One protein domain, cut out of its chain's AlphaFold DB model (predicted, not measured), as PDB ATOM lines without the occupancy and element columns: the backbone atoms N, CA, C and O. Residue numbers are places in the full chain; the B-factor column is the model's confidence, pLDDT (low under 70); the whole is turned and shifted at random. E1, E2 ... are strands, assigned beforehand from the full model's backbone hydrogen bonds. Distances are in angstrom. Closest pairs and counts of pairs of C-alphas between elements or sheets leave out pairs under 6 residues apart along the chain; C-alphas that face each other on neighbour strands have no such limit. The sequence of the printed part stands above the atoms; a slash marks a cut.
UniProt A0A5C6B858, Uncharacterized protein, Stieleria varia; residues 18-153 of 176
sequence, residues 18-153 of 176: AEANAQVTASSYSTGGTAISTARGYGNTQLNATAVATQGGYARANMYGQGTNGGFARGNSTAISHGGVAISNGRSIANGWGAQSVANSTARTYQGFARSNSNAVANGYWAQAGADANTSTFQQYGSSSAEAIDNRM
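AT A GLANCE: This is residues 18 to 153 of the 176 residues of an uncharacterized protein of Stieleria varia (UniProt A0A5C6B858). The chain is wound in stacked, flattened turns, a solenoid in which each turn runs out along the longest axis and folds back, with its runs in two thin layers. E5 and E6 are nearly whole turns, each folded back on itself, and E7 adds a last run beside E6; the first turns are less well formed, with short strands E1 to E4 joined partly by long unnamed stretches. The printed part has 136 residues with seven named strands, numbered along the chain from E1 to E7, and no named helix; its class is all strand, and the strands make one branched sheet in which the neighbour pairs, E1 and E2, E2 and E4, E3 and E5, E4 and E5, E5 and E6, and E6 and E7, are parallel. The whole is compact and flat, with a radius of gyration of the C-alphas of 15.5 A and spans of 48 by 27 by 13 A.

HOW THE PARTS SIT: E1, residues 22 to 25, is an edge strand, parallel to E2, residues 45 to 48, at 12 degrees; N 24 and O 46 are 2.8 A apart, within hydrogen-bond range. E2 is parallel to E4, residues 72 to 74, at 4 degrees, with N 47 and O 74 2.8 A apart; E1 lies on one side of E2 and E4 on the other side. E3, residues 64 to 67, is parallel to E5, residues 84 to 110, with N 95 and O 67 2.8 A apart. E4 is also parallel to E5, with N 73 and O 100 2.9 A apart. E3 and E4 lie on one side of E5, and E6, residues 112 to 138, on the other side. E5 and E6 are parallel at 2 degrees; N 90 and O 117 are 2.7 A apart, and C-alphas 88 and 116 face each other at 4.3 A. E7, residues 142 to 152, is parallel to E6, with N 120 and O 147 2.8 A apart. E1 and E7 are apart.

IN THESE COORDINATES: E1 begins at C-alpha 22, at (106.758, 169.973, 188.741), and is 10.0 A long. E2 is 9.9 A, E3 10.5 A and E4 6.7 A from first to last C-alpha. E5 and E6 have 27 residues each, and each bends by 175 degrees; their first and last C-alphas are 8.3 A and 7.6 A apart. E7 runs 33.2 A, ending at C-alpha 152, at (83.266, 175.298, 181.829).

THE WHOLE: The C-alphas of Ala 18 and Gln 139, the two farthest apart, are 50.2 A apart. The printed part has no cut. The links E1 to E2 and E2 to E3 are long, with 19 and 15 residues. Residues 41 to 42 pair in parallel with residues 65 to 66 of E3, and residues 79 to 80 with residues 107 to 108 of E5. The mean pLDDT of the printed part is 78.0; 38 residues are under 70, among them residues 18 to 21, 34 to 38 and 58 to 62.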
ATOM      1  N   ALA A  18     105.379 161.366 179.836       45.84
ATOM      2  CA  ALA A  18     105.869 161.603 181.182       45.84
ATOM      3  C   ALA A  18     105.194 162.866 181.734       45.84
ATOM      4  O   ALA A  18     105.541 163.983 181.343       45.84
ATOM      5  N   GLU A  19     104.213 162.698 182.625       52.16
ATOM      6  CA  GLU A  19     103.574 163.826 183.289       52.16
ATOM      7  C   GLU A  19     104.576 164.513 184.223       52.16
ATOM      8  O   GLU A  19     104.725 164.149 185.394       52.16
ATOM      9  N   ALA A  20     105.258 165.530 183.696       51.09
ATOM     10  CA  ALA A  20     106.193 166.382 184.417       51.09
ATOM     11  C   ALA A  20     105.454 167.287 185.426       51.09
ATOM     12  O   ALA A  20     105.371 168.503 185.266       51.09
ATOM     13  N   ASN A  21     104.904 166.660 186.467       67.69
ATOM     14  CA  ASN A  21     104.274 167.266 187.635       67.69
ATOM     15  C   ASN A  21     105.338 168.010 188.462       67.69
ATOM     16  O   ASN A  21     105.860 167.480 189.444       67.69
ATOM     17  N   ALA A  22     105.702 169.229 188.063       72.75
ATOM     18  CA  ALA A  22     106.758 169.973 188.741       72.75
ATOM     19  C   ALA A  22     106.283 170.468 190.120       72.75
ATOM     20  O   ALA A  22     105.235 171.103 190.250       72.75
ATOM     21  N   GLN A  23     107.061 170.187 191.168       87.50
ATOM     22  CA  GLN A  23     106.753 170.633 192.525       87.50
ATOM     23  C   GLN A  23     107.573 171.871 192.892       87.50
ATOM     24  O   GLN A  23     108.796 171.822 192.991       87.50
ATOM     25  N   VAL A  24     106.874 172.968 193.162       87.38
ATOM     26  CA  VAL A  24     107.419 174.199 193.729       87.38
ATOM     27  C   VAL A  24     107.000 174.267 195.193       87.38
ATOM     28  O   VAL A  24     105.821 174.145 195.507       87.38
ATOM     29  N   THR A  25     107.948 174.469 196.104       90.69
ATOM     30  CA  THR A  25     107.671 174.598 197.541       90.69
ATOM     31  C   THR A  25     108.499 175.733 198.124       90.69
ATOM     32  O   THR A  25     109.704 175.796 197.892       90.69
ATOM     33  N   ALA A  26     107.881 176.575 198.946       81.56
ATOM     34  CA  ALA A  26     108.572 177.278 200.018       81.56
ATOM     35  C   ALA A  26     108.009 176.838 201.375       81.56
ATOM     36  O   ALA A  26     106.805 176.648 201.536       81.56
ATOM     37  N   SER A  27     108.892 176.710 202.359       69.44
ATOM     38  CA  SER A  27     108.584 176.288 203.726       69.44
ATOM     39  C   SER A  27     109.317 177.214 204.685       69.44
ATOM     40  O   SER A  27     110.465 177.559 204.405       69.44
ATOM     41  N   SER A  28     108.698 177.646 205.790       60.03
ATOM     42  CA  SER A  28     109.313 178.710 206.599       60.03
ATOM     43  C   SER A  28     108.896 178.762 208.064       60.03
ATOM     44  O   SER A  28     107.826 178.277 208.420       60.03
ATOM     45  N   TYR A  29     109.729 179.410 208.891       61.03
ATOM     46  CA  TYR A  29     109.655 179.375 210.356       61.03
ATOM     47  C   TYR A  29     110.081 180.701 211.044       61.03
ATOM     48  O   TYR A  29     110.492 181.632 210.350       61.03
ATOM     49  N   SER A  30     110.007 180.789 212.387       69.50
ATOM     50  CA  SER A  30     110.528 181.912 213.201       69.50
ATOM     51  C   SER A  30     110.672 181.625 214.704       69.50
ATOM     52  O   SER A  30     109.835 180.933 215.286       69.50
ATOM     53  N   THR A  31     111.638 182.296 215.341       70.56
ATOM     54  CA  THR A  31     111.830 182.386 216.802       70.56
ATOM     55  C   THR A  31     112.086 183.834 217.282       70.56
ATOM     56  O   THR A  31     112.986 184.051 218.091       70.56
ATOM     57  N   GLY A  32     111.356 184.846 216.784       72.12
ATOM     58  CA  GLY A  32     111.509 186.227 217.288       72.12
ATOM     59  C   GLY A  32     110.677 187.350 216.648       72.12
ATOM     60  O   GLY A  32     110.417 188.344 217.316       72.12
ATOM     61  N   GLY A  33     110.253 187.221 215.387       73.19
ATOM     62  CA  GLY A  33     109.440 188.247 214.710       73.19
ATOM     63  C   GLY A  33     109.710 188.288 213.211       73.19
ATOM     64  O   GLY A  33     110.767 188.731 212.770       73.19
ATOM     65  N   THR A  34     108.842 187.678 212.404       61.41
ATOM     66  CA  THR A  34     109.224 187.181 211.060       61.41
ATOM     67  C   THR A  34     107.973 186.786 210.263       61.41
ATOM     68  O   THR A  34     106.989 186.492 210.922       61.41
ATOM     69  N   ALA A  35     107.935 186.593 208.928       60.72
ATOM     70  CA  ALA A  35     108.511 187.354 207.788       60.72
ATOM     71  C   ALA A  35     108.144 186.738 206.400       60.72
ATOM     72  O   ALA A  35     107.794 185.568 206.336       60.72
ATOM     73  N   ILE A  36     108.360 187.508 205.311       57.62
ATOM     74  CA  ILE A  36     108.850 187.197 203.924       57.62
ATOM     75  C   ILE A  36     108.145 186.215 202.914       57.62
ATOM     76  O   ILE A  36     107.157 186.619 202.312       57.62
ATOM     77  N   SER A  37     108.706 185.037 202.561       55.88
ATOM     78  CA  SER A  37     108.847 184.543 201.148       55.88
ATOM     79  C   SER A  37     107.910 183.455 200.529       55.88
ATOM     80  O   SER A  37     107.846 182.360 201.085       55.88
ATOM     81  N   THR A  38     107.411 183.725 199.298       61.16
ATOM     82  CA  THR A  38     107.347 182.901 198.025       61.16
ATOM     83  C   THR A  38     106.883 181.406 198.050       61.16
ATOM     84  O   THR A  38     106.310 181.010 199.050       61.16
ATOM     85  N   ALA A  39     106.935 180.517 197.016       71.31
ATOM     86  CA  ALA A  39     107.464 180.490 195.618       71.31
ATOM     87  C   ALA A  39     106.494 179.905 194.527       71.31
ATOM     88  O   ALA A  39     105.614 179.108 194.822       71.31
ATOM     89  N   ARG A  40     106.651 180.306 193.246       81.94
ATOM     90  CA  ARG A  40     105.629 180.340 192.149       81.94
ATOM     91  C   ARG A  40     105.874 179.323 191.004       81.94
ATOM     92  O   ARG A  40     107.030 178.998 190.765       81.94
ATOM     93  N   GLY A  41     104.845 178.892 190.251       82.56
ATOM     94  CA  GLY A  41     104.981 177.878 189.170       82.56
ATOM     95  C   GLY A  41     104.115 178.081 187.907       82.56
ATOM     96  O   GLY A  41     103.102 178.778 187.943       82.56
ATOM     97  N   TYR A  42     104.513 177.462 186.787       85.19
ATOM     98  CA  TYR A  42     103.818 177.495 185.486       85.19
ATOM     99  C   TYR A  42     103.775 176.103 184.838       85.19
ATOM    100  O   TYR A  42     104.736 175.347 184.952       85.19
ATOM    101  N   GLY A  43     102.691 175.782 184.126       82.81
ATOM    102  CA  GLY A  43     102.437 174.432 183.598       82.81
ATOM    103  C   GLY A  43     101.761 173.521 184.631       82.81
ATOM    104  O   GLY A  43     101.120 174.022 185.556       82.81
ATOM    105  N   ASN A  44     101.896 172.195 184.479       85.19
ATOM    106  CA  ASN A  44     101.393 171.228 185.462       85.19
ATOM    107  C   ASN A  44     102.239 171.302 186.746       85.19
ATOM    108  O   ASN A  44     103.338 170.747 186.798       85.19
ATOM    109  N   THR A  45     101.753 172.033 187.756       83.88
ATOM    110  CA  THR A  45     102.544 172.343 188.959       83.88
ATOM    111  C   THR A  45     101.798 172.149 190.274       83.88
ATOM    112  O   THR A  45     100.658 172.590 190.438       83.88
ATOM    113  N   GLN A  46     102.493 171.547 191.247       88.62
ATOM    114  CA  GLN A  46     102.192 171.735 192.666       88.62
ATOM    115  C   GLN A  46     102.928 172.963 193.178       88.62
ATOM    116  O   GLN A  46     104.099 173.172 192.875       88.62
ATOM    117  N   LEU A  47     102.238 173.726 194.009       91.75
ATOM    118  CA  LEU A  47     102.748 174.875 194.728       91.75
ATOM    119  C   LEU A  47     102.544 174.593 196.213       91.75
ATOM    120  O   LEU A  47     101.456 174.194 196.619       91.75
ATOM    121  N   ASN A  48     103.566 174.816 197.019       90.75
ATOM    122  CA  ASN A  48     103.440 174.984 198.455       90.75
ATOM    123  C   ASN A  48     104.076 176.319 198.839       90.75
ATOM    124  O   ASN A  48     105.090 176.734 198.274       90.75
ATOM    125  N   ALA A  49     103.506 176.956 199.848       59.34
ATOM    126  CA  ALA A  49     104.108 178.061 200.578       59.34
ATOM    127  C   ALA A  49     103.728 177.879 202.050       59.34
ATOM    128  O   ALA A  49     102.644 177.371 202.328       59.34
ATOM    129  N   THR A  50     104.593 178.258 202.985       67.00
ATOM    130  CA  THR A  50     104.380 178.019 204.424       67.00
ATOM    131  C   THR A  50     105.110 179.080 205.238       67.00
ATOM    132  O   THR A  50     106.131 179.616 204.798       67.00
ATOM    133  N   ALA A  51     104.636 179.345 206.455       60.41
ATOM    134  CA  ALA A  51     105.136 180.399 207.326       60.41
ATOM    135  C   ALA A  51     105.083 180.043 208.815       60.41
ATOM    136  O   ALA A  51     104.124 179.400 209.239       60.41
ATOM    137  N   VAL A  52     106.019 180.595 209.603       67.50
ATOM    138  CA  VAL A  52     105.862 180.859 211.046       67.50
ATOM    139  C   VAL A  52     106.542 182.187 211.416       67.50
ATOM    140  O   VAL A  52     107.249 182.795 210.610       67.50
ATOM    141  N   ALA A  53     106.255 182.620 212.638       64.38
ATOM    142  CA  ALA A  53     106.450 183.920 213.268       64.38
ATOM    143  C   ALA A  53     106.358 183.753 214.793       64.38
ATOM    144  O   ALA A  53     105.660 182.846 215.253       64.38
ATOM    145  N   THR A  54     106.953 184.650 215.574       72.38
ATOM    146  CA  THR A  54     106.916 184.623 217.050       72.38
ATOM    147  C   THR A  54     107.224 186.014 217.630       72.38
ATOM    148  O   THR A  54     107.695 186.875 216.900       72.38
ATOM    149  N   GLN A  55     106.971 186.232 218.930       68.25
ATOM    150  CA  GLN A  55     107.464 187.353 219.766       68.25
ATOM    151  C   GLN A  55     107.439 188.801 219.202       68.25
ATOM    152  O   GLN A  55     108.205 189.645 219.658       68.25
ATOM    153  N   GLY A  56     106.509 189.146 218.304       68.25
ATOM    154  CA  GLY A  56     106.215 190.550 217.958       68.25
ATOM    155  C   GLY A  56     106.085 190.851 216.466       68.25
ATOM    156  O   GLY A  56     105.540 191.892 216.103       68.25
ATOM    157  N   GLY A  57     106.566 189.954 215.601       74.00
ATOM    158  CA  GLY A  57     106.541 190.117 214.143       74.00
ATOM    159  C   GLY A  57     106.025 188.872 213.420       74.00
ATOM    160  O   GLY A  57     106.102 187.764 213.944       74.00
ATOM    161  N   TYR A  58     105.511 189.054 212.199       69.88
ATOM    162  CA  TYR A  58     104.384 188.243 211.716       69.88
ATOM    163  C   TYR A  58     104.448 187.888 210.213       69.88
ATOM    164  O   TYR A  58     105.176 188.537 209.455       69.88
ATOM    165  N   ALA A  59     103.743 186.826 209.775       63.97
ATOM    166  CA  ALA A  59     104.091 186.147 208.519       63.97
ATOM    167  C   ALA A  59     102.937 185.673 207.600       63.97
ATOM    168  O   ALA A  59     102.230 184.714 207.910       63.97
ATOM    169  N   ARG A  60     102.953 186.211 206.367       55.44
ATOM    170  CA  ARG A  60     103.437 185.479 205.157       55.44
ATOM    171  C   ARG A  60     102.589 184.350 204.571       55.44
ATOM    172  O   ARG A  60     102.085 183.518 205.296       55.44
ATOM    173  N   ALA A  61     102.630 184.082 203.269       53.88
ATOM    174  CA  ALA A  61     102.792 184.902 202.057       53.88
ATOM    175  C   ALA A  61     102.681 183.872 200.933       53.88
ATOM    176  O   ALA A  61     103.627 183.128 200.697       53.88
ATOM    177  N   ASN A  62     101.502 183.735 200.332       61.22
ATOM    178  CA  ASN A  62     101.154 182.469 199.690       61.22
ATOM    179  C   ASN A  62     100.741 182.599 198.221       61.22
ATOM    180  O   ASN A  62     101.037 183.613 197.585       61.22
ATOM    181  N   MET A  63     100.262 181.491 197.643       73.88
ATOM    182  CA  MET A  63     100.936 181.009 196.444       73.88
ATOM    183  C   MET A  63     100.094 180.787 195.208       73.88
ATOM    184  O   MET A  63      98.955 180.363 195.304       73.88
ATOM    185  N   TYR A  64     100.729 181.071 194.067       75.06
ATOM    186  CA  TYR A  64     100.157 181.278 192.742       75.06
ATOM    187  C   TYR A  64     100.854 180.367 191.728       75.06
ATOM    188  O   TYR A  64     102.084 180.394 191.629       75.06
ATOM    189  N   GLY A  65     100.087 179.643 190.916       77.62
ATOM    190  CA  GLY A  65     100.599 179.003 189.704       77.62
ATOM    191  C   GLY A  65      99.564 178.938 188.592       77.62
ATOM    192  O   GLY A  65      98.371 179.129 188.842       77.62
ATOM    193  N   GLN A  66     100.033 178.747 187.358       72.44
ATOM    194  CA  GLN A  66      99.172 178.811 186.177       72.44
ATOM    195  C   GLN A  66      99.530 177.764 185.112       72.44
ATOM    196  O   GLN A  66     100.581 177.844 184.473       72.44
ATOM    197  N   GLY A  67      98.636 176.792 184.919       71.75
ATOM    198  CA  GLY A  67      98.739 175.727 183.914       71.75
ATOM    199  C   GLY A  67      97.820 175.994 182.720       71.75
ATOM    200  O   GLY A  67      96.740 176.565 182.885       71.75
ATOM    201  N   THR A  68      98.231 175.614 181.507       65.19
ATOM    202  CA  THR A  68      97.537 175.985 180.258       65.19
ATOM    203  C   THR A  68      97.360 174.828 179.273       65.19
ATOM    204  O   THR A  68      98.153 173.893 179.239       65.19
ATOM    205  N   ASN A  69      96.275 174.905 178.493       69.94
ATOM    206  CA  ASN A  69      95.752 174.017 177.439       69.94
ATOM    207  C   ASN A  69      95.686 172.486 177.658       69.94
ATOM    208  O   ASN A  69      95.018 171.801 176.888       69.94
ATOM    209  N   GLY A  70      96.173 171.981 178.787       65.88
ATOM    210  CA  GLY A  70      95.832 170.684 179.390       65.88
ATOM    211  C   GLY A  70      96.015 170.747 180.911       65.88
ATOM    212  O   GLY A  70      96.599 169.853 181.508       65.88
ATOM    213  N   GLY A  71      95.696 171.905 181.498       65.50
ATOM    214  CA  GLY A  71      96.386 172.402 182.684       65.50
ATOM    215  C   GLY A  71      95.846 171.919 184.025       65.50
ATOM    216  O   GLY A  71      94.678 172.122 184.345       65.50
ATOM    217  N   PHE A  72      96.760 171.449 184.870       69.88
ATOM    218  CA  PHE A  72      96.552 171.283 186.306       69.88
ATOM    219  C   PHE A  72      97.393 172.328 187.061       69.88
ATOM    220  O   PHE A  72      98.582 172.486 186.790       69.88
ATOM    221  N   ALA A  73      96.803 173.051 188.009       72.06
ATOM    222  CA  ALA A  73      97.521 173.951 188.911       72.06
ATOM    223  C   ALA A  73      96.977 173.761 190.334       72.06
ATOM    224  O   ALA A  73      95.776 173.879 190.569       72.06
ATOM    225  N   ARG A  74      97.838 173.400 191.293       71.00
ATOM    226  CA  ARG A  74      97.414 173.045 192.661       71.00
ATOM    227  C   ARG A  74      98.266 173.742 193.721       71.00
ATOM    228  O   ARG A  74      99.487 173.763 193.615       71.00
ATOM    229  N   GLY A  75      97.605 174.337 194.713       71.69
ATOM    230  CA  GLY A  75      98.178 175.272 195.686       71.69
ATOM    231  C   GLY A  75      98.231 174.780 197.138       71.69
ATOM    232  O   GLY A  75      98.420 173.593 197.393       71.69
ATOM    233  N   ASN A  76      97.994 175.717 198.070       68.44
ATOM    234  CA  ASN A  76      98.685 175.932 199.361       68.44
ATOM    235  C   ASN A  76      99.990 176.737 199.207       68.44
ATOM    236  O   ASN A  76     100.654 176.670 198.179       68.44
ATOM    237  N   SER A  77     100.429 177.594 200.133       59.78
ATOM    238  CA  SER A  77      99.815 178.243 201.308       59.78
ATOM    239  C   SER A  77      99.879 177.677 202.732       59.78
ATOM    240  O   SER A  77      99.332 176.628 203.044       59.78
ATOM    241  N   THR A  78     100.375 178.536 203.639       61.16
ATOM    242  CA  THR A  78     100.070 178.637 205.080       61.16
ATOM    243  C   THR A  78     100.701 179.918 205.650       61.16
ATOM    244  O   THR A  78     101.783 180.313 205.227       61.16
ATOM    245  N   ALA A  79     100.021 180.577 206.591       48.84
ATOM    246  CA  ALA A  79     100.421 181.819 207.258       48.84
ATOM    247  C   ALA A  79     100.303 181.670 208.786       48.84
ATOM    248  O   ALA A  79      99.274 181.198 209.274       48.84
ATOM    249  N   ILE A  80     101.329 182.043 209.557       71.56
ATOM    250  CA  ILE A  80     101.336 181.926 211.030       71.56
ATOM    251  C   ILE A  80     102.104 183.121 211.636       71.56
ATOM    252  O   ILE A  80     103.124 183.530 211.093       71.56
ATOM    253  N   SER A  81     101.592 183.681 212.738       60.81
ATOM    254  CA  SER A  81     101.992 184.907 213.460       60.81
ATOM    255  C   SER A  81     102.100 184.648 214.979       60.81
ATOM    256  O   SER A  81     101.254 183.934 215.513       60.81
ATOM    257  N   HIS A  82     103.030 185.304 215.692       71.81
ATOM    258  CA  HIS A  82     102.728 185.793 217.051       71.81
ATOM    259  C   HIS A  82     103.230 187.237 217.190       71.81
ATOM    260  O   HIS A  82     104.424 187.493 217.027       71.81
ATOM    261  N   GLY A  83     102.321 188.153 217.519       69.81
ATOM    262  CA  GLY A  83     102.530 189.598 217.514       69.81
ATOM    263  C   GLY A  83     102.402 190.221 216.119       69.81
ATOM    264  O   GLY A  83     103.156 189.885 215.210       69.81
ATOM    265  N   GLY A  84     101.475 191.171 215.958       83.94
ATOM    266  CA  GLY A  84     101.483 192.137 214.847       83.94
ATOM    267  C   GLY A  84     100.732 191.732 213.567       83.94
ATOM    268  O   GLY A  84      99.517 191.528 213.593       83.94
ATOM    269  N   VAL A  85     101.464 191.706 212.441       90.50
ATOM    270  CA  VAL A  85     101.031 191.559 210.965       90.50
ATOM    271  C   VAL A  85     100.773 188.921 209.493       90.50
ATOM    272  O   VAL A  85     101.383 188.524 208.452       90.50
ATOM    273  N   ALA A  86      99.983 187.817 209.817       92.69
ATOM    274  CA  ALA A  86      99.767 186.573 209.083       92.69
ATOM    275  C   ALA A  86      98.924 186.843 207.837       92.69
ATOM    276  O   ALA A  86      97.718 187.058 207.947       92.69
ATOM    277  N   ILE A  87      99.549 186.831 206.658       92.19
ATOM    278  CA  ILE A  87      98.896 187.123 205.376       92.19
ATOM    279  C   ILE A  87      99.019 185.910 204.454       92.19
ATOM    280  O   ILE A  87     100.026 185.719 203.771       92.19
ATOM    281  N   SER A  88      97.956 185.116 204.401       93.31
ATOM    282  CA  SER A  88      97.761 184.052 203.418       93.31
ATOM    283  C   SER A  88      97.108 184.598 202.148       93.31
ATOM    284  O   SER A  88      96.107 185.297 202.238       93.31
ATOM    285  N   ASN A  89      97.658 184.263 200.978       90.38
ATOM    286  CA  ASN A  89      97.211 184.716 199.651       90.38
ATOM    287  C   ASN A  89      97.304 183.583 198.598       90.38
ATOM    288  O   ASN A  89      98.083 183.688 197.656       90.38
ATOM    289  N   GLY A  90      96.582 182.475 198.765       90.00
ATOM    290  CA  GLY A  90      96.514 181.420 197.749       90.00
ATOM    291  C   GLY A  90      95.909 181.919 196.427       90.00
ATOM    292  O   GLY A  90      94.956 182.697 196.414       90.00
ATOM    293  N   ARG A  91      96.439 181.465 195.290       92.31
ATOM    294  CA  ARG A  91      95.839 181.655 193.967       92.31
ATOM    295  C   ARG A  91      96.193 180.503 193.018       92.31
ATOM    296  O   ARG A  91      97.242 179.884 193.139       92.31
ATOM    297  N   SER A  92      95.345 180.199 192.050       91.69
ATOM    298  CA  SER A  92      95.631 179.200 191.018       91.69
ATOM    299  C   SER A  92      94.809 179.490 189.769       91.69
ATOM    300  O   SER A  92      93.663 179.926 189.882       91.69
ATOM    301  N   ILE A  93      95.384 179.260 188.585       90.31
ATOM    302  CA  ILE A  93      94.655 179.343 187.316       90.31
ATOM    303  C   ILE A  93      94.987 178.136 186.429       90.31
ATOM    304  O   ILE A  93      96.091 178.021 185.904       90.31
ATOM    305  N   ALA A  94      94.015 177.267 186.193       87.81
ATOM    306  CA  ALA A  94      94.094 176.214 185.190       87.81
ATOM    307  C   ALA A  94      93.394 176.634 183.895       87.81
ATOM    308  O   ALA A  94      92.369 177.312 183.920       87.81
ATOM    309  N   ASN A  95      93.925 176.201 182.753       83.94
ATOM    310  CA  ASN A  95      93.290 176.358 181.449       83.94
ATOM    311  C   ASN A  95      93.479 175.068 180.639       83.94
ATOM    312  O   ASN A  95      94.547 174.461 180.724       83.94
ATOM    313  N   GLY A  96      92.503 174.672 179.820       79.94
ATOM    314  CA  GLY A  96      92.631 173.547 178.885       79.94
ATOM    315  C   GLY A  96      91.529 172.500 178.954       79.94
ATOM    316  O   GLY A  96      90.475 172.730 179.531       79.94
ATOM    317  N   TRP A  97      91.755 171.346 178.320       75.25
ATOM    318  CA  TRP A  97      90.699 170.339 178.156       75.25
ATOM    319  C   TRP A  97      90.223 169.736 179.488       75.25
ATOM    320  O   TRP A  97      89.018 169.663 179.709       75.25
ATOM    321  N   GLY A  98      91.157 169.400 180.385       75.12
ATOM    322  CA  GLY A  98      90.909 169.089 181.799       75.12
ATOM    323  C   GLY A  98      91.536 170.152 182.702       75.12
ATOM    324  O   GLY A  98      92.624 169.950 183.226       75.12
ATOM    325  N   ALA A  99      90.894 171.313 182.827       85.06
ATOM    326  CA  ALA A  99      91.388 172.436 183.618       85.06
ATOM    327  C   ALA A  99      91.096 172.222 185.114       85.06
ATOM    328  O   ALA A  99      89.968 172.416 185.557       85.06
ATOM    329  N   GLN A 100      92.101 171.859 185.912       86.12
ATOM    330  CA  GLN A 100      91.922 171.582 187.345       86.12
ATOM    331  C   GLN A 100      92.760 172.549 188.195       86.12
ATOM    332  O   GLN A 100      93.988 172.559 188.119       86.12
ATOM    333  N   SER A 101      92.089 173.404 188.974       89.06
ATOM    334  CA  SER A 101      92.690 174.522 189.712       89.06
ATOM    335  C   SER A 101      92.346 174.475 191.198       89.06
ATOM    336  O   SER A 101      91.186 174.638 191.563       89.06
ATOM    337  N   VAL A 102      93.342 174.358 192.078       90.06
ATOM    338  CA  VAL A 102      93.125 174.338 193.537       90.06
ATOM    339  C   VAL A 102      93.948 175.425 194.222       90.06
ATOM    340  O   VAL A 102      95.165 175.468 194.056       90.06
ATOM    341  N   ALA A 103      93.314 176.285 195.021       89.56
ATOM    342  CA  ALA A 103      93.969 177.361 195.765       89.56
ATOM    343  C   ALA A 103      93.493 177.390 197.223       89.56
ATOM    344  O   ALA A 103      92.468 177.978 197.545       89.56
ATOM    345  N   ASN A 104      94.265 176.780 198.115       91.56
ATOM    346  CA  ASN A 104      93.966 176.755 199.546       91.56
ATOM    347  C   ASN A 104      94.772 177.836 200.278       91.56
ATOM    348  O   ASN A 104      95.868 178.185 199.829       91.56
ATOM    349  N   SER A 105      94.264 178.343 201.405       88.38
ATOM    350  CA  SER A 105      94.972 179.275 202.285       88.38
ATOM    351  C   SER A 105      94.530 179.203 203.749       88.38
ATOM    352  O   SER A 105      93.419 178.811 204.099       88.38
ATOM    353  N   THR A 106      95.431 179.569 204.661       91.75
ATOM    354  CA  THR A 106      95.208 179.519 206.117       91.75
ATOM    355  C   THR A 106      96.086 180.556 206.810       91.75
ATOM    356  O   THR A 106      97.272 180.602 206.502       91.75
ATOM    357  N   ALA A 107      95.551 181.370 207.727       90.06
ATOM    358  CA  ALA A 107      96.322 182.336 208.520       90.06
ATOM    359  C   ALA A 107      96.027 182.256 210.020       90.06
ATOM    360  O   ALA A 107      94.868 182.299 210.427       90.06
ATOM    361  N   ARG A 108      97.069 182.159 210.851       88.25
ATOM    362  CA  ARG A 108      96.942 182.063 212.315       88.25
ATOM    363  C   ARG A 108      97.774 183.118 213.034       88.25
ATOM    364  O   ARG A 108      98.857 183.438 212.565       88.25
ATOM    365  N   THR A 109      97.288 183.664 214.144       85.81
ATOM    366  CA  THR A 109      97.960 184.752 214.880       85.81
ATOM    367  C   THR A 109      97.662 184.695 216.375       85.81
ATOM    368  O   THR A 109      96.579 184.270 216.782       85.81
ATOM    369  N   TYR A 110      98.589 185.193 217.189       79.62
ATOM    370  CA  TYR A 110      98.382 185.436 218.615       79.62
ATOM    371  C   TYR A 110      98.735 186.897 218.907       79.62
ATOM    372  O   TYR A 110      99.838 187.314 218.557       79.62
ATOM    373  N   GLN A 111      97.810 187.678 219.479       79.19
ATOM    374  CA  GLN A 111      97.961 189.131 219.679       79.19
ATOM    375  C   GLN A 111      98.398 189.878 218.398       79.19
ATOM    376  O   GLN A 111      99.385 190.615 218.362       79.19
ATOM    377  N   GLY A 112      97.652 189.662 217.316       81.38
ATOM    378  CA  GLY A 112      97.881 190.309 216.028       81.38
ATOM    379  C   GLY A 112      96.666 190.216 215.110       81.38
ATOM    380  O   GLY A 112      95.703 189.508 215.398       81.38
ATOM    381  N   PHE A 113      96.748 190.871 213.958       88.81
ATOM    382  CA  PHE A 113      95.813 190.671 212.853       88.81
ATOM    383  C   PHE A 113      96.041 189.288 212.194       88.81
ATOM    384  O   PHE A 113      97.088 188.655 212.386       88.81
ATOM    385  N   ALA A 114      95.095 188.811 211.385       90.81
ATOM    386  CA  ALA A 114      95.310 187.732 210.416       90.81
ATOM    387  C   ALA A 114      94.441 187.927 209.167       90.81
ATOM    388  O   ALA A 114      93.263 188.266 209.268       90.81
ATOM    389  N   ARG A 115      94.991 187.634 207.988       92.31
ATOM    390  CA  ARG A 115      94.280 187.677 206.708       92.31
ATOM    391  C   ARG A 115      94.546 186.421 205.884       92.31
ATOM    392  O   ARG A 115      95.687 185.982 205.790       92.31
ATOM    393  N   SER A 116      93.519 185.867 205.251       92.75
ATOM    394  CA  SER A 116      93.618 184.676 204.402       92.75
ATOM    395  C   SER A 116      92.768 184.856 203.146       92.75
ATOM    396  O   SER A 116      91.561 185.021 203.252       92.75
ATOM    397  N   ASN A 117      93.374 184.859 201.963       92.94
ATOM    398  CA  ASN A 117      92.679 185.010 200.687       92.94
ATOM    399  C   ASN A 117      93.029 183.821 199.781       92.94
ATOM    400  O   ASN A 117      94.211 183.492 199.681       92.94
ATOM    401  N   SER A 118      92.041 183.255 199.090       90.75
ATOM    402  CA  SER A 118      92.198 182.182 198.101       90.75
ATOM    403  C   SER A 118      91.411 182.477 196.825       90.75
ATOM    404  O   SER A 118      90.237 182.817 196.905       90.75
ATOM    405  N   ASN A 119      92.024 182.304 195.651       93.69
ATOM    406  CA  ASN A 119      91.357 182.446 194.348       93.69
ATOM    407  C   ASN A 119      91.742 181.289 193.405       93.69
ATOM    408  O   ASN A 119      92.896 181.187 193.001       93.69
ATOM    409  N   ALA A 120      90.808 180.423 193.028       90.88
ATOM    410  CA  ALA A 120      91.017 179.369 192.035       90.88
ATOM    411  C   ALA A 120      90.193 179.653 190.777       90.88
ATOM    412  O   ALA A 120      89.006 179.948 190.869       90.88
ATOM    413  N   VAL A 121      90.794 179.518 189.596       91.31
ATOM    414  CA  VAL A 121      90.106 179.727 188.313       91.31
ATOM    415  C   VAL A 121      90.408 178.561 187.382       91.31
ATOM    416  O   VAL A 121      91.570 178.278 187.113       91.31
ATOM    417  N   ALA A 122      89.385 177.887 186.870       88.75
ATOM    418  CA  ALA A 122      89.526 176.798 185.912       88.75
ATOM    419  C   ALA A 122      88.798 177.152 184.606       88.75
ATOM    420  O   ALA A 122      87.582 177.307 184.597       88.75
ATOM    421  N   ASN A 123      89.544 177.289 183.507       86.56
ATOM    422  CA  ASN A 123      89.042 177.696 182.190       86.56
ATOM    423  C   ASN A 123      89.159 176.531 181.193       86.56
ATOM    424  O   ASN A 123      90.232 176.309 180.628       86.56
ATOM    425  N   GLY A 124      88.098 175.760 180.963       81.06
ATOM    426  CA  GLY A 124      88.252 174.516 180.206       81.06
ATOM    427  C   GLY A 124      86.973 173.867 179.721       81.06
ATOM    428  O   GLY A 124      85.882 174.267 180.109       81.06
ATOM    429  N   TYR A 125      87.106 172.833 178.890       77.75
ATOM    430  CA  TYR A 125      85.964 171.988 178.523       77.75
ATOM    431  C   TYR A 125      85.458 171.238 179.754       77.75
ATOM    432  O   TYR A 125      84.294 171.366 180.124       77.75
ATOM    433  N   TRP A 126      86.349 170.522 180.439       77.88
ATOM    434  CA  TRP A 126      86.109 170.000 181.777       77.88
ATOM    435  C   TRP A 126      86.901 170.885 182.742       77.88
ATOM    436  O   TRP A 126      88.129 170.891 182.709       77.88
ATOM    437  N   ALA A 127      86.204 171.684 183.552       82.12
ATOM    438  CA  ALA A 127      86.815 172.610 184.505       82.12
ATOM    439  C   ALA A 127      86.428 172.245 185.945       82.12
ATOM    440  O   ALA A 127      85.287 171.844 186.191       82.12
ATOM    441  N   GLN A 128      87.391 172.353 186.861       84.75
ATOM    442  CA  GLN A 128      87.216 172.109 188.291       84.75
ATOM    443  C   GLN A 128      88.088 173.073 189.112       84.75
ATOM    444  O   GLN A 128      89.301 172.880 189.240       84.75
ATOM    445  N   ALA A 129      87.468 174.097 189.691       85.44
ATOM    446  CA  ALA A 129      88.068 175.041 190.622       85.44
ATOM    447  C   ALA A 129      87.693 174.717 192.081       85.44
ATOM    448  O   ALA A 129      86.528 174.482 192.393       85.44
ATOM    449  N   GLY A 130      88.670 174.752 192.990       90.25
ATOM    450  CA  GLY A 130      88.456 174.631 194.436       90.25
ATOM    451  C   GLY A 130      89.282 175.658 195.206       90.25
ATOM    452  O   GLY A 130      90.480 175.795 194.953       90.25
ATOM    453  N   ALA A 131      88.655 176.391 196.127       87.88
ATOM    454  CA  ALA A 131      89.325 177.412 196.921       87.88
ATOM    455  C   ALA A 131      88.823 177.437 198.367       87.88
ATOM    456  O   ALA A 131      87.637 177.639 198.609       87.88
ATOM    457  N   ASP A 132      89.753 177.314 199.312       90.12
ATOM    458  CA  ASP A 132      89.500 177.358 200.755       90.12
ATOM    459  C   ASP A 132      90.342 178.456 201.403       90.12
ATOM    460  O   ASP A 132      91.535 178.558 201.120       90.12
ATOM    461  N   ALA A 133      89.773 179.253 202.312       87.19
ATOM    462  CA  ALA A 133      90.514 180.270 203.061       87.19
ATOM    463  C   ALA A 133      90.098 180.304 204.535       87.19
ATOM    464  O   ALA A 133      88.976 180.673 204.875       87.19
ATOM    465  N   ASN A 134      91.032 179.971 205.425       90.94
ATOM    466  CA  ASN A 134      90.793 179.914 206.870       90.94
ATOM    467  C   ASN A 134      91.587 180.978 207.644       90.94
ATOM    468  O   ASN A 134      92.733 181.272 207.296       90.94
ATOM    469  N   THR A 135      91.020 181.506 208.732       87.31
ATOM    470  CA  THR A 135      91.717 182.356 209.718       87.31
ATOM    471  C   THR A 135      91.482 181.881 211.147       87.31
ATOM    472  O   THR A 135      90.409 181.379 211.458       87.31
ATOM    473  N   SER A 136      92.458 182.082 212.034       85.69
ATOM    474  CA  SER A 136      92.311 181.860 213.478       85.69
ATOM    475  C   SER A 136      93.146 182.878 214.256       85.69
ATOM    476  O   SER A 136      94.315 183.095 213.938       85.69
ATOM    477  N   THR A 137      92.546 183.533 215.247       81.12
ATOM    478  CA  THR A 137      93.176 184.628 215.990       81.12
ATOM    479  C   THR A 137      92.904 184.521 217.484       81.12
ATOM    480  O   THR A 137      91.907 183.933 217.903       81.12
ATOM    481  N   PHE A 138      93.789 185.103 218.294       70.25
ATOM    482  CA  PHE A 138      93.580 185.250 219.733       70.25
ATOM    483  C   PHE A 138      93.746 186.718 220.139       70.25
ATOM    484  O   PHE A 138      94.747 187.351 219.794       70.25
ATOM    485  N   GLN A 139      92.743 187.245 220.851       60.09
ATOM    486  CA  GLN A 139      92.623 188.631 221.341       60.09
ATOM    487  C   GLN A 139      92.562 189.759 220.280       60.09
ATOM    488  O   GLN A 139      92.434 190.918 220.665       60.09
ATOM    489  N   GLN A 140      92.614 189.472 218.970       72.75
ATOM    490  CA  GLN A 140      92.599 190.482 217.889       72.75
ATOM    491  C   GLN A 140      91.918 189.981 216.588       72.75
ATOM    492  O   GLN A 140      91.493 188.829 216.501       72.75
ATOM    493  N   TYR A 141      91.776 190.861 215.584       81.69
ATOM    494  CA  TYR A 141      90.965 190.671 214.364       81.69
ATOM    495  C   TYR A 141      91.507 189.652 213.345       81.69
ATOM    496  O   TYR A 141      92.707 189.596 213.082       81.69
ATOM    497  N   GLY A 142      90.599 188.936 212.673       83.94
ATOM    498  CA  GLY A 142      90.888 188.057 211.532       83.94
ATOM    499  C   GLY A 142      89.957 188.302 210.335       83.94
ATOM    500  O   GLY A 142      88.855 188.815 210.507       83.94
ATOM    501  N   SER A 143      90.391 187.944 209.122       90.25
ATOM    502  CA  SER A 143      89.591 188.038 207.887       90.25
ATOM    503  C   SER A 143      89.965 186.951 206.871       90.25
ATOM    504  O   SER A 143      91.124 186.861 206.457       90.25
ATOM    505  N   SER A 144      88.988 186.153 206.429       89.50
ATOM    506  CA  SER A 144      89.142 185.189 205.333       89.50
ATOM    507  C   SER A 144      88.292 185.539 204.102       89.50
ATOM    508  O   SER A 144      87.260 186.197 204.211       89.50
ATOM    509  N   SER A 145      88.734 185.107 202.919       90.81
ATOM    510  CA  SER A 145      88.019 185.237 201.643       90.81
ATOM    511  C   SER A 145      88.443 184.119 200.686       90.81
ATOM    512  O   SER A 145      89.639 183.907 200.492       90.81
ATOM    513  N   ALA A 146      87.490 183.397 200.097       87.56
ATOM    514  CA  ALA A 146      87.752 182.338 199.126       87.56
ATOM    515  C   ALA A 146      86.861 182.508 197.890       87.56
ATOM    516  O   ALA A 146      85.687 182.851 198.012       87.56
ATOM    517  N   GLU A 147      87.421 182.256 196.710       91.19
ATOM    518  CA  GLU A 147      86.753 182.401 195.418       91.19
ATOM    519  C   GLU A 147      87.173 181.255 194.489       91.19
ATOM    520  O   GLU A 147      88.365 181.047 194.257       91.19
ATOM    521  N   ALA A 148      86.208 180.513 193.948       88.88
ATOM    522  CA  ALA A 148      86.431 179.455 192.964       88.88
ATOM    523  C   ALA A 148      85.579 179.733 191.717       88.88
ATOM    524  O   ALA A 148      84.369 179.919 191.827       88.88
ATOM    525  N   ILE A 149      86.210 179.776 190.542       86.62
ATOM    526  CA  ILE A 149      85.577 180.143 189.269       86.62
ATOM    527  C   ILE A 149      85.701 178.985 188.279       86.62
ATOM    528  O   ILE A 149      86.795 178.675 187.804       86.62
ATOM    529  N   ASP A 150      84.562 178.377 187.958       86.19
ATOM    530  CA  ASP A 150      84.444 177.191 187.109       86.19
ATOM    531  C   ASP A 150      83.960 177.575 185.698       86.19
ATOM    532  O   ASP A 150      82.791 177.426 185.338       86.19
ATOM    533  N   ASN A 151      84.870 178.096 184.873       82.69
ATOM    534  CA  ASN A 151      84.590 178.507 183.496       82.69
ATOM    535  C   ASN A 151      84.578 177.287 182.557       82.69
ATOM    536  O   ASN A 151      85.480 177.091 181.735       82.69
ATOM    537  N   ARG A 152      83.540 176.451 182.699       77.69
ATOM    538  CA  ARG A 152      83.266 175.298 181.829       77.69
ATOM    539  C   ARG A 152      82.747 175.758 180.466       77.69
ATOM    540  O   ARG A 152      81.714 176.420 180.385       77.69
ATOM    541  N   MET A 153      83.402 175.345 179.382       66.75
ATOM    542  CA  MET A 153      82.999 175.605 177.992       66.75
ATOM    543  C   MET A 153      81.825 174.706 177.550       66.75
ATOM    544  O   MET A 153      81.887 174.010 176.538       66.75
TER     545      MET A 153